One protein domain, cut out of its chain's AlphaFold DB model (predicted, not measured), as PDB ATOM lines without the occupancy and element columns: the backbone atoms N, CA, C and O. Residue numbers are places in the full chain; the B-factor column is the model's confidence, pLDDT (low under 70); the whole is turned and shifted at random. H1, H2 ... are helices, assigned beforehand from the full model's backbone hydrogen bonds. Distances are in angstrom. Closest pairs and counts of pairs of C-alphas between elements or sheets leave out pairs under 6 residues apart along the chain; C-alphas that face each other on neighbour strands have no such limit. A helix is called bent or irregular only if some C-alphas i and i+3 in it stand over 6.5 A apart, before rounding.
ATOM      1  N   GLU A  15      46.688  39.978   6.835       87.31
ATOM      2  CA  GLU A  15      45.642  40.594   6.003       87.31
ATOM      3  C   GLU A  15      46.210  41.259   4.741       87.31
ATOM      4  O   GLU A  15      45.655  41.107   3.651       87.31
ATOM      5  N   GLU A  16      47.337  41.964   4.868       89.88
ATOM      6  CA  GLU A  16      48.009  42.623   3.743       89.88
ATOM      7  C   GLU A  16      48.562  41.596   2.753       89.88
ATOM      8  O   GLU A  16      48.469  41.787   1.543       89.88
ATOM      9  N   LEU A  17      49.102  40.488   3.266       91.81
ATOM     10  CA  LEU A  17      49.629  39.387   2.472       91.81
ATOM     11  C   LEU A  17      48.525  38.733   1.633       91.81
ATOM     12  O   LEU A  17      48.703  38.508   0.436       91.81
ATOM     13  N   ILE A  18      47.372  38.469   2.251       90.12
ATOM     14  CA  ILE A  18      46.213  37.874   1.580       90.12
ATOM     15  C   ILE A  18      45.616  38.841   0.555       90.12
ATOM     16  O   ILE A  18      45.315  38.434  -0.567       90.12
ATOM     17  N   ARG A  19      45.500  40.132   0.890       89.69
ATOM     18  CA  ARG A  19      45.048  41.159  -0.058       89.69
ATOM     19  C   ARG A  19      45.979  41.246  -1.266       89.69
ATOM     20  O   ARG A  19      45.514  41.150  -2.397       89.69
ATOM     21  N   LYS A  20      47.291  41.347  -1.032       92.50
ATOM     22  CA  LYS A  20      48.294  41.438  -2.099       92.50
ATOM     23  C   LYS A  20      48.288  40.197  -2.989       92.50
ATOM     24  O   LYS A  20      48.443  40.323  -4.197       92.50
ATOM     25  N   PHE A  21      48.068  39.014  -2.415       92.62
ATOM     26  CA  PHE A  21      47.874  37.783  -3.182       92.62
ATOM     27  C   PHE A  21      46.694  37.889  -4.151       92.62
ATOM     28  O   PHE A  21      46.871  37.609  -5.337       92.62
ATOM     29  N   PHE A  22      45.526  38.349  -3.694       89.75
ATOM     30  CA  PHE A  22      44.379  38.528  -4.584       89.75
ATOM     31  C   PHE A  22      44.633  39.589  -5.659       89.75
ATOM     32  O   PHE A  22      44.384  39.311  -6.832       89.75
ATOM     33  N   ASP A  23      45.196  40.740  -5.289       92.12
ATOM     34  CA  ASP A  23      45.503  41.824  -6.229       92.12
ATOM     35  C   ASP A  23      46.454  41.353  -7.346       92.12
ATOM     36  O   ASP A  23      46.172  41.546  -8.528       92.12
ATOM     37  N   GLU A  24      47.548  40.662  -7.000       93.06
ATOM     38  CA  GLU A  24      48.492  40.145  -8.000       93.06
ATOM     39  C   GLU A  24      47.875  39.030  -8.861       93.06
ATOM     40  O   GLU A  24      48.165  38.952 -10.054       93.06
ATOM     41  N   THR A  25      46.993  38.184  -8.313       91.06
ATOM     42  CA  THR A  25      46.298  37.170  -9.130       91.06
ATOM     43  C   THR A  25      45.293  37.765 -10.115       91.06
ATOM     44  O   THR A  25      45.172  37.249 -11.225       91.06
ATOM     45  N   GLU A  26      44.581  38.839  -9.760       91.69
ATOM     46  CA  GLU A  26      43.730  39.562 -10.717       91.69
ATOM     47  C   GLU A  26      44.584  40.277 -11.773       91.69
ATOM     48  O   GLU A  26      44.282  40.192 -12.963       91.69
ATOM     49  N   ASN A  27      45.711  40.878 -11.372       92.31
ATOM     50  CA  ASN A  27      46.654  41.486 -12.310       92.31
ATOM     51  C   ASN A  27      47.201  40.464 -13.323       92.31
ATOM     52  O   ASN A  27      47.273  40.749 -14.514       92.31
ATOM     53  N   LEU A  28      47.508  39.236 -12.891       92.12
ATOM     54  CA  LEU A  28      47.924  38.169 -13.805       92.12
ATOM     55  C   LEU A  28      46.871  37.848 -14.867       92.12
ATOM     56  O   LEU A  28      47.231  37.656 -16.025       92.12
ATOM     57  N   LYS A  29      45.580  37.807 -14.511       90.00
ATOM     58  CA  LYS A  29      44.506  37.588 -15.496       90.00
ATOM     59  C   LYS A  29      44.474  38.703 -16.538       90.00
ATOM     60  O   LYS A  29      44.307  38.426 -17.724       90.00
ATOM     61  N   TYR A  30      44.664  39.943 -16.093       91.50
ATOM     62  CA  TYR A  30      44.733  41.098 -16.978       91.50
ATOM     63  C   TYR A  30      45.946  41.020 -17.917       91.50
ATOM     64  O   TYR A  30      45.791  41.156 -19.127       91.50
ATOM     65  N   LEU A  31      47.130  40.683 -17.402       90.00
ATOM     66  CA  LEU A  31      48.346  40.539 -18.213       90.00
ATOM     67  C   LEU A  31      48.237  39.430 -19.268       90.00
ATOM     68  O   LEU A  31      48.680  39.628 -20.399       90.00
ATOM     69  N   VAL A  32      47.587  38.302 -18.947       90.19
ATOM     70  CA  VAL A  32      47.274  37.253 -19.941       90.19
ATOM     71  C   VAL A  32      46.401  37.811 -21.057       90.19
ATOM     72  O   VAL A  32      46.668  37.546 -22.225       90.19
ATOM     73  N   SER A  33      45.377  38.597 -20.713       91.12
ATOM     74  CA  SER A  33      44.464  39.170 -21.709       91.12
ATOM     75  C   SER A  33      45.138  40.173 -22.651       91.12
ATOM     76  O   SER A  33      44.684  40.344 -23.778       91.12
ATOM     77  N   LEU A  34      46.234  40.796 -22.210       91.88
ATOM     78  CA  LEU A  34      47.022  41.738 -23.003       91.88
ATOM     79  C   LEU A  34      48.164  41.084 -23.796       91.88
ATOM     80  O   LEU A  34      48.778  41.750 -24.622       91.88
ATOM     81  N   GLY A  35      48.474  39.805 -23.551       89.44
ATOM     82  CA  GLY A  35      49.611  39.125 -24.181       89.44
ATOM     83  C   GLY A  35      50.986  39.612 -23.699       89.44
ATOM     84  O   GLY A  35      51.989  39.386 -24.371       89.44
ATOM     85  N   CYS A  36      51.061  40.277 -22.541       89.38
ATOM     86  CA  CYS A  36      52.310  40.791 -21.971       89.38
ATOM     87  C   CYS A  36      53.091  39.668 -21.262       89.38
ATOM     88  O   CYS A  36      53.047  39.544 -20.037       89.38
ATOM     89  N   GLU A  37      53.784  38.816 -22.025       90.38
ATOM     90  CA  GLU A  37      54.432  37.606 -21.489       90.38
ATOM     91  C   GLU A  37      55.517  37.874 -20.431       90.38
ATOM     92  O   GLU A  37      55.615  37.120 -19.459       90.38
ATOM     93  N   GLU A  38      56.334  38.917 -20.597       91.38
ATOM     94  CA  GLU A  38      57.405  39.242 -19.641       91.38
ATOM     95  C   GLU A  38      56.828  39.679 -18.288       91.38
ATOM     96  O   GLU A  38      57.121  39.062 -17.260       91.38
ATOM     97  N   ASP A  39      55.912  40.650 -18.295       91.31
ATOM     98  CA  ASP A  39      55.216  41.114 -17.091       91.31
ATOM     99  C   ASP A  39      54.426  39.987 -16.414       91.31
ATOM    100  O   ASP A  39      54.345  39.912 -15.182       91.31
ATOM    101  N   TYR A  40      53.850  39.086 -17.214       91.19
ATOM    102  CA  TYR A  40      53.143  37.912 -16.720       91.19
ATOM    103  C   TYR A  40      54.081  36.955 -15.972       91.19
ATOM    104  O   TYR A  40      53.749  36.501 -14.872       91.19
ATOM    105  N   ARG A  41      55.278  36.678 -16.510       91.81
ATOM    106  CA  ARG A  41      56.290  35.845 -15.832       91.81
ATOM    107  C   ARG A  41      56.732  36.460 -14.508       91.81
ATOM    108  O   ARG A  41      56.792  35.754 -13.496       91.81
ATOM    109  N   ASP A  42      56.966  37.767 -14.484       92.44
ATOM    110  CA  ASP A  42      57.318  38.485 -13.259       92.44
ATOM    111  C   ASP A  42      56.184  38.453 -12.229       92.44
ATOM    112  O   ASP A  42      56.411  38.219 -11.035       92.44
ATOM    113  N   GLY A  43      54.942  38.616 -12.687       92.12
ATOM    114  CA  GLY A  43      53.751  38.466 -11.858       92.12
ATOM    115  C   GLY A  43      53.629  37.064 -11.255       92.12
ATOM    116  O   GLY A  43      53.338  36.937 -10.064       92.12
ATOM    117  N   ILE A  44      53.924  36.003 -12.020       92.75
ATOM    118  CA  ILE A  44      53.918  34.623 -11.507       92.75
ATOM    119  C   ILE A  44      54.938  34.484 -10.381       92.75
ATOM    120  O   ILE A  44      54.636  33.894  -9.342       92.75
ATOM    121  N   MET A  45      56.138  35.043 -10.547       91.75
ATOM    122  CA  MET A  45      57.164  34.981  -9.509       91.75
ATOM    123  C   MET A  45      56.717  35.710  -8.230       91.75
ATOM    124  O   MET A  45      56.927  35.199  -7.124       91.75
ATOM    125  N   ARG A  46      56.042  36.862  -8.359       93.44
ATOM    126  CA  ARG A  46      55.443  37.582  -7.221       93.44
ATOM    127  C   ARG A  46      54.372  36.746  -6.519       93.44
ATOM    128  O   ARG A  46      54.451  36.586  -5.300       93.44
ATOM    129  N   VAL A  47      53.431  36.170  -7.266       92.81
ATOM    130  CA  VAL A  47      52.363  35.316  -6.721       92.81
ATOM    131  C   VAL A  47      52.931  34.073  -6.040       92.81
ATOM    132  O   VAL A  47      52.505  33.736  -4.938       92.81
ATOM    133  N   ASN A  48      53.946  33.428  -6.617       92.12
ATOM    134  CA  ASN A  48      54.599  32.268  -6.007       92.12
ATOM    135  C   ASN A  48      55.226  32.603  -4.650       92.12
ATOM    136  O   ASN A  48      55.048  31.858  -3.686       92.12
ATOM    137  N   ASN A  49      55.909  33.743  -4.544       92.44
ATOM    138  CA  ASN A  49      56.453  34.203  -3.269       92.44
ATOM    139  C   ASN A  49      55.333  34.479  -2.246       92.44
ATOM    140  O   ASN A  49      55.463  34.087  -1.085       92.44
ATOM    141  N   LEU A  50      54.205  35.067  -2.659       92.38
ATOM    142  CA  LEU A  50      53.039  35.259  -1.783       92.38
ATOM    143  C   LEU A  50      52.459  33.919  -1.305       92.38
ATOM    144  O   LEU A  50      52.228  33.749  -0.110       92.38
ATOM    145  N   ILE A  51      52.301  32.934  -2.198       90.44
ATOM    146  CA  ILE A  51      51.813  31.585  -1.861       90.44
ATOM    147  C   ILE A  51      52.732  30.900  -0.847       90.44
ATOM    148  O   ILE A  51      52.246  30.301   0.113       90.44
ATOM    149  N   ILE A  52      54.051  30.970  -1.051       90.56
ATOM    150  CA  ILE A  52      55.030  30.386  -0.126       90.56
ATOM    151  C   ILE A  52      54.865  30.997   1.266       90.56
ATOM    152  O   ILE A  52      54.843  30.261   2.250       90.56
ATOM    153  N   GLU A  53      54.713  32.318   1.355       91.38
ATOM    154  CA  GLU A  53      54.558  33.008   2.636       91.38
ATOM    155  C   GLU A  53      53.230  32.666   3.323       91.38
ATOM    156  O   GLU A  53      53.214  32.358   4.513       91.38
ATOM    157  N   ILE A  54      52.131  32.643   2.564       90.31
ATOM    158  CA  ILE A  54      50.794  32.261   3.045       90.31
ATOM    159  C   ILE A  54      50.821  30.843   3.622       90.31
ATOM    160  O   ILE A  54      50.365  30.621   4.746       90.31
ATOM    161  N   LYS A  55      51.413  29.892   2.887       87.88
ATOM    162  CA  LYS A  55      51.562  28.505   3.344       87.88
ATOM    163  C   LYS A  55      52.475  28.403   4.561       87.88
ATOM    164  O   LYS A  55      52.144  27.685   5.495       87.88
ATOM    165  N   ARG A  56      53.590  29.141   4.587       90.69
ATOM    166  CA  ARG A  56      54.528  29.169   5.723       90.69
ATOM    167  C   ARG A  56      53.850  29.606   7.022       90.69
ATOM    168  O   ARG A  56      54.202  29.101   8.082       90.69
ATOM    169  N   ARG A  57      52.884  30.523   6.936       90.00
ATOM    170  CA  ARG A  57      52.111  31.039   8.076       90.00
ATOM    171  C   ARG A  57      50.828  30.258   8.369       90.00
ATOM    172  O   ARG A  57      50.089  30.641   9.267       90.00
ATOM    173  N   ASN A  58      50.550  29.185   7.624       88.81
ATOM    174  CA  ASN A  58      49.298  28.425   7.703       88.81
ATOM    175  C   ASN A  58      48.034  29.294   7.542       88.81
ATOM    176  O   ASN A  58      46.998  29.021   8.149       88.81
ATOM    177  N   LEU A  59      48.101  30.343   6.717       87.69
ATOM    178  CA  LEU A  59      46.952  31.208   6.457       87.69
ATOM    179  C   LEU A  59      46.024  30.579   5.418       87.69
ATOM    180  O   LEU A  59      46.466  29.979   4.435       87.69
ATOM    181  N   LYS A  60      44.718  30.770   5.606       81.31
ATOM    182  CA  LYS A  60      43.710  30.430   4.600       81.31
ATOM    183  C   LYS A  60      43.505  31.621   3.668       81.31
ATOM    184  O   LYS A  60      43.058  32.676   4.103       81.31
ATOM    185  N   ALA A  61      43.792  31.435   2.384       67.75
ATOM    186  CA  ALA A  61      43.447  32.389   1.331       67.75
ATOM    187  C   ALA A  61      42.050  32.088   0.762       67.75
ATOM    188  O   ALA A  61      41.896  31.811  -0.425       67.75
ATOM    189  N   ASP A  62      41.023  32.096   1.619       70.56
ATOM    190  CA  ASP A  62      39.635  32.011   1.158       70.56
ATOM    191  C   ASP A  62      39.154  33.413   0.762       70.56
ATOM    192  O   ASP A  62      39.079  34.319   1.599       70.56
ATOM    193  N   LYS A  63      38.834  33.604  -0.524       61.75
ATOM    194  CA  LYS A  63      38.406  34.899  -1.074       61.75
ATOM    195  C   LYS A  63      37.152  35.420  -0.363       61.75
ATOM    196  O   LYS A  63      37.048  36.621  -0.135       61.75
ATOM    197  N   ARG A  64      36.222  34.544   0.040       59.19
ATOM    198  CA  ARG A  64      34.974  34.942   0.718       59.19
ATOM    199  C   ARG A  64      35.224  35.384   2.155       59.19
ATOM    200  O   ARG A  64      34.719  36.424   2.570       59.19
ATOM    201  N   GLU A  65      36.022  34.625   2.897       59.81
ATOM    202  CA  GLU A  65      36.347  34.931   4.295       59.81
ATOM    203  C   GLU A  65      37.228  36.189   4.410       59.81
ATOM    204  O   GLU A  65      37.014  37.033   5.281       59.81
ATOM    205  N   SER A  66      38.157  36.372   3.467       56.53
ATOM    206  CA  SER A  66      39.037  37.548   3.407       56.53
ATOM    207  C   SER A  66      38.267  38.827   3.070       56.53
ATOM    208  O   SER A  66      38.469  39.850   3.720       56.53
ATOM    209  N   MET A  67      37.330  38.777   2.111       55.16
ATOM    210  CA  MET A  67      36.464  39.923   1.796       55.16
ATOM    211  C   MET A  67      35.526  40.276   2.960       55.16
ATOM    212  O   MET A  67      35.340  41.455   3.254       55.16
ATOM    213  N   MET A  68      34.981  39.283   3.675       56.38
ATOM    214  CA  MET A  68      34.119  39.532   4.840       56.38
ATOM    215  C   MET A  68      34.848  40.222   6.001       56.38
ATOM    216  O   MET A  68      34.233  41.026   6.700       56.38
ATOM    217  N   LYS A  69      36.143  39.949   6.209       55.41
ATOM    218  CA  LYS A  69      36.952  40.657   7.218       55.41
ATOM    219  C   LYS A  69      37.235  42.114   6.836       55.41
ATOM    220  O   LYS A  69      37.278  42.961   7.717       55.41
ATOM    221  N   ILE A  70      37.369  42.410   5.542       51.97
ATOM    222  CA  ILE A  70      37.614  43.772   5.034       51.97
ATOM    223  C   ILE A  70      36.351  44.643   5.113       51.97
ATOM    224  O   ILE A  70      36.446  45.815   5.457       51.97
ATOM    225  N   ILE A  71      35.173  44.080   4.821       49.06
ATOM    226  CA  ILE A  71      33.899  44.826   4.801       49.06
ATOM    227  C   ILE A  71      33.393  45.161   6.217       49.06
ATOM    228  O   ILE A  71      32.614  46.089   6.389       49.06
ATOM    229  N   LYS A  72      33.837  44.438   7.252       47.66
ATOM    230  CA  LYS A  72      33.429  44.676   8.649       47.66
ATOM    231  C   LYS A  72      34.193  45.813   9.354       47.66
ATOM    232  O   LYS A  72      34.209  45.833  10.584       47.66
ATOM    233  N   LYS A  73      34.835  46.720   8.614       42.44
ATOM    234  CA  LYS A  73      35.605  47.836   9.174       42.44
ATOM    235  C   LYS A  73      34.918  49.175   8.956       42.44
ATOM    236  O   LYS A  73      34.401  49.380   7.839       42.44
TER     237      LYS A  73
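AT A GLANCE: This is residues 15 to 73 of the 73 residues of an uncharacterized protein of Sporanaerobacter sp. PP17-6a (UniProt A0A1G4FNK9). The model is a long helical hairpin, two helices of equal residue count, H1 and H2, side by side and running opposite ways, with a short third helix, H3, at the open end of the hairpin. H3 sits on the H1 side of that end, set steeply to H1 and meeting its residues 15 to 22 alone, while H2 stays apart from it. The printed part has 59 residues, with three named helices in the order H1, H2, H3 and no named strand; the class is all helix, and 49 of the 59 residues are in these helices. The whole is only just loose, close to compact, with a radius of gyration of the C-alphas of 12.6 A. Its outline is only just flat, with spans of 36 by 25 by 14 A.

IN THESE COORDINATES: The printed part begins with H1, residues 15 to 34, Glu 15 to Leu 34, a helix of 20 residues that measures 29.1 A from first to last C-alpha. C-alpha 15 stands at (45.642, 40.594, 6.003) and C-alpha 34 at (47.022, 41.738, -23.003); the z value falls from the one to the other while x and y end near where they began. Gly 35 and Cys 36 come next, and then H2, residues 37 to 56, Glu 37 to Arg 56, also 20 residues, measures 28.5 A. It begins with C-alpha 37 at (54.432, 37.606, -21.489) and ends with C-alpha 56 at (54.528, 29.169, 5.723), with z rising again. Residues 57 to 62 follow, and after them H3, residues 63 to 71, Lys 63 to Ile 71, a helix of 9 residues that measures 12.4 A. Its last C-alpha, that of Ile 71, stands at (33.899, 44.826, 4.801), and residues 72 and 73 come after it.

HOW THE PARTS SIT: H1 and H2 form a helical hairpin, two helices that follow each other in the chain, touch and run opposite ways. They stand at a shallow tilt of 24 degrees, with their centres 9.4 A apart. They touch with 19 pairs of C-alphas within 8 A, and the closest C-alphas of the two are those of Leu 31 and Tyr 40, 5.7 A apart. H1 also touches H3, with 4 pairs of C-alphas within 8 A, and H1 touches it with residues 15 to 22 alone. The closest C-alphas of H1 and H3 are those of Ile 18 and Ser 66, 7.4 A apart, and the two centres are 15.7 A apart. H1 and H3 stand at a steep tilt of 60 degrees and run opposite ways. H2 and H3 are apart, though they follow each other in the chain. In H1, H2 and H3 every O i to N i+4 pair of the backbone is within hydrogen-bond range, and no helix is bent or irregular.

THE WHOLE: The two C-alphas farthest apart are those of Glu 38 and Lys 72, 37.5 A, while the C-alphas of Glu 15 and Lys 73, the first and last printed, are 12.8 A apart. The printed part runs from residue 15 to residue 73, the chain's last residue, and has no cut. The link from H1 to H2, 2 residues, is tight, and the link from H2 to H3, 6 residues, is short; no link is long. The mean pLDDT of the printed part is 83.2; it is 91 in H1, 91 in H2 and 56 in H3. Residue 61 and residues 63 to 73, 12 residues that take in the whole of H3, are under 70, the model's region of low confidence.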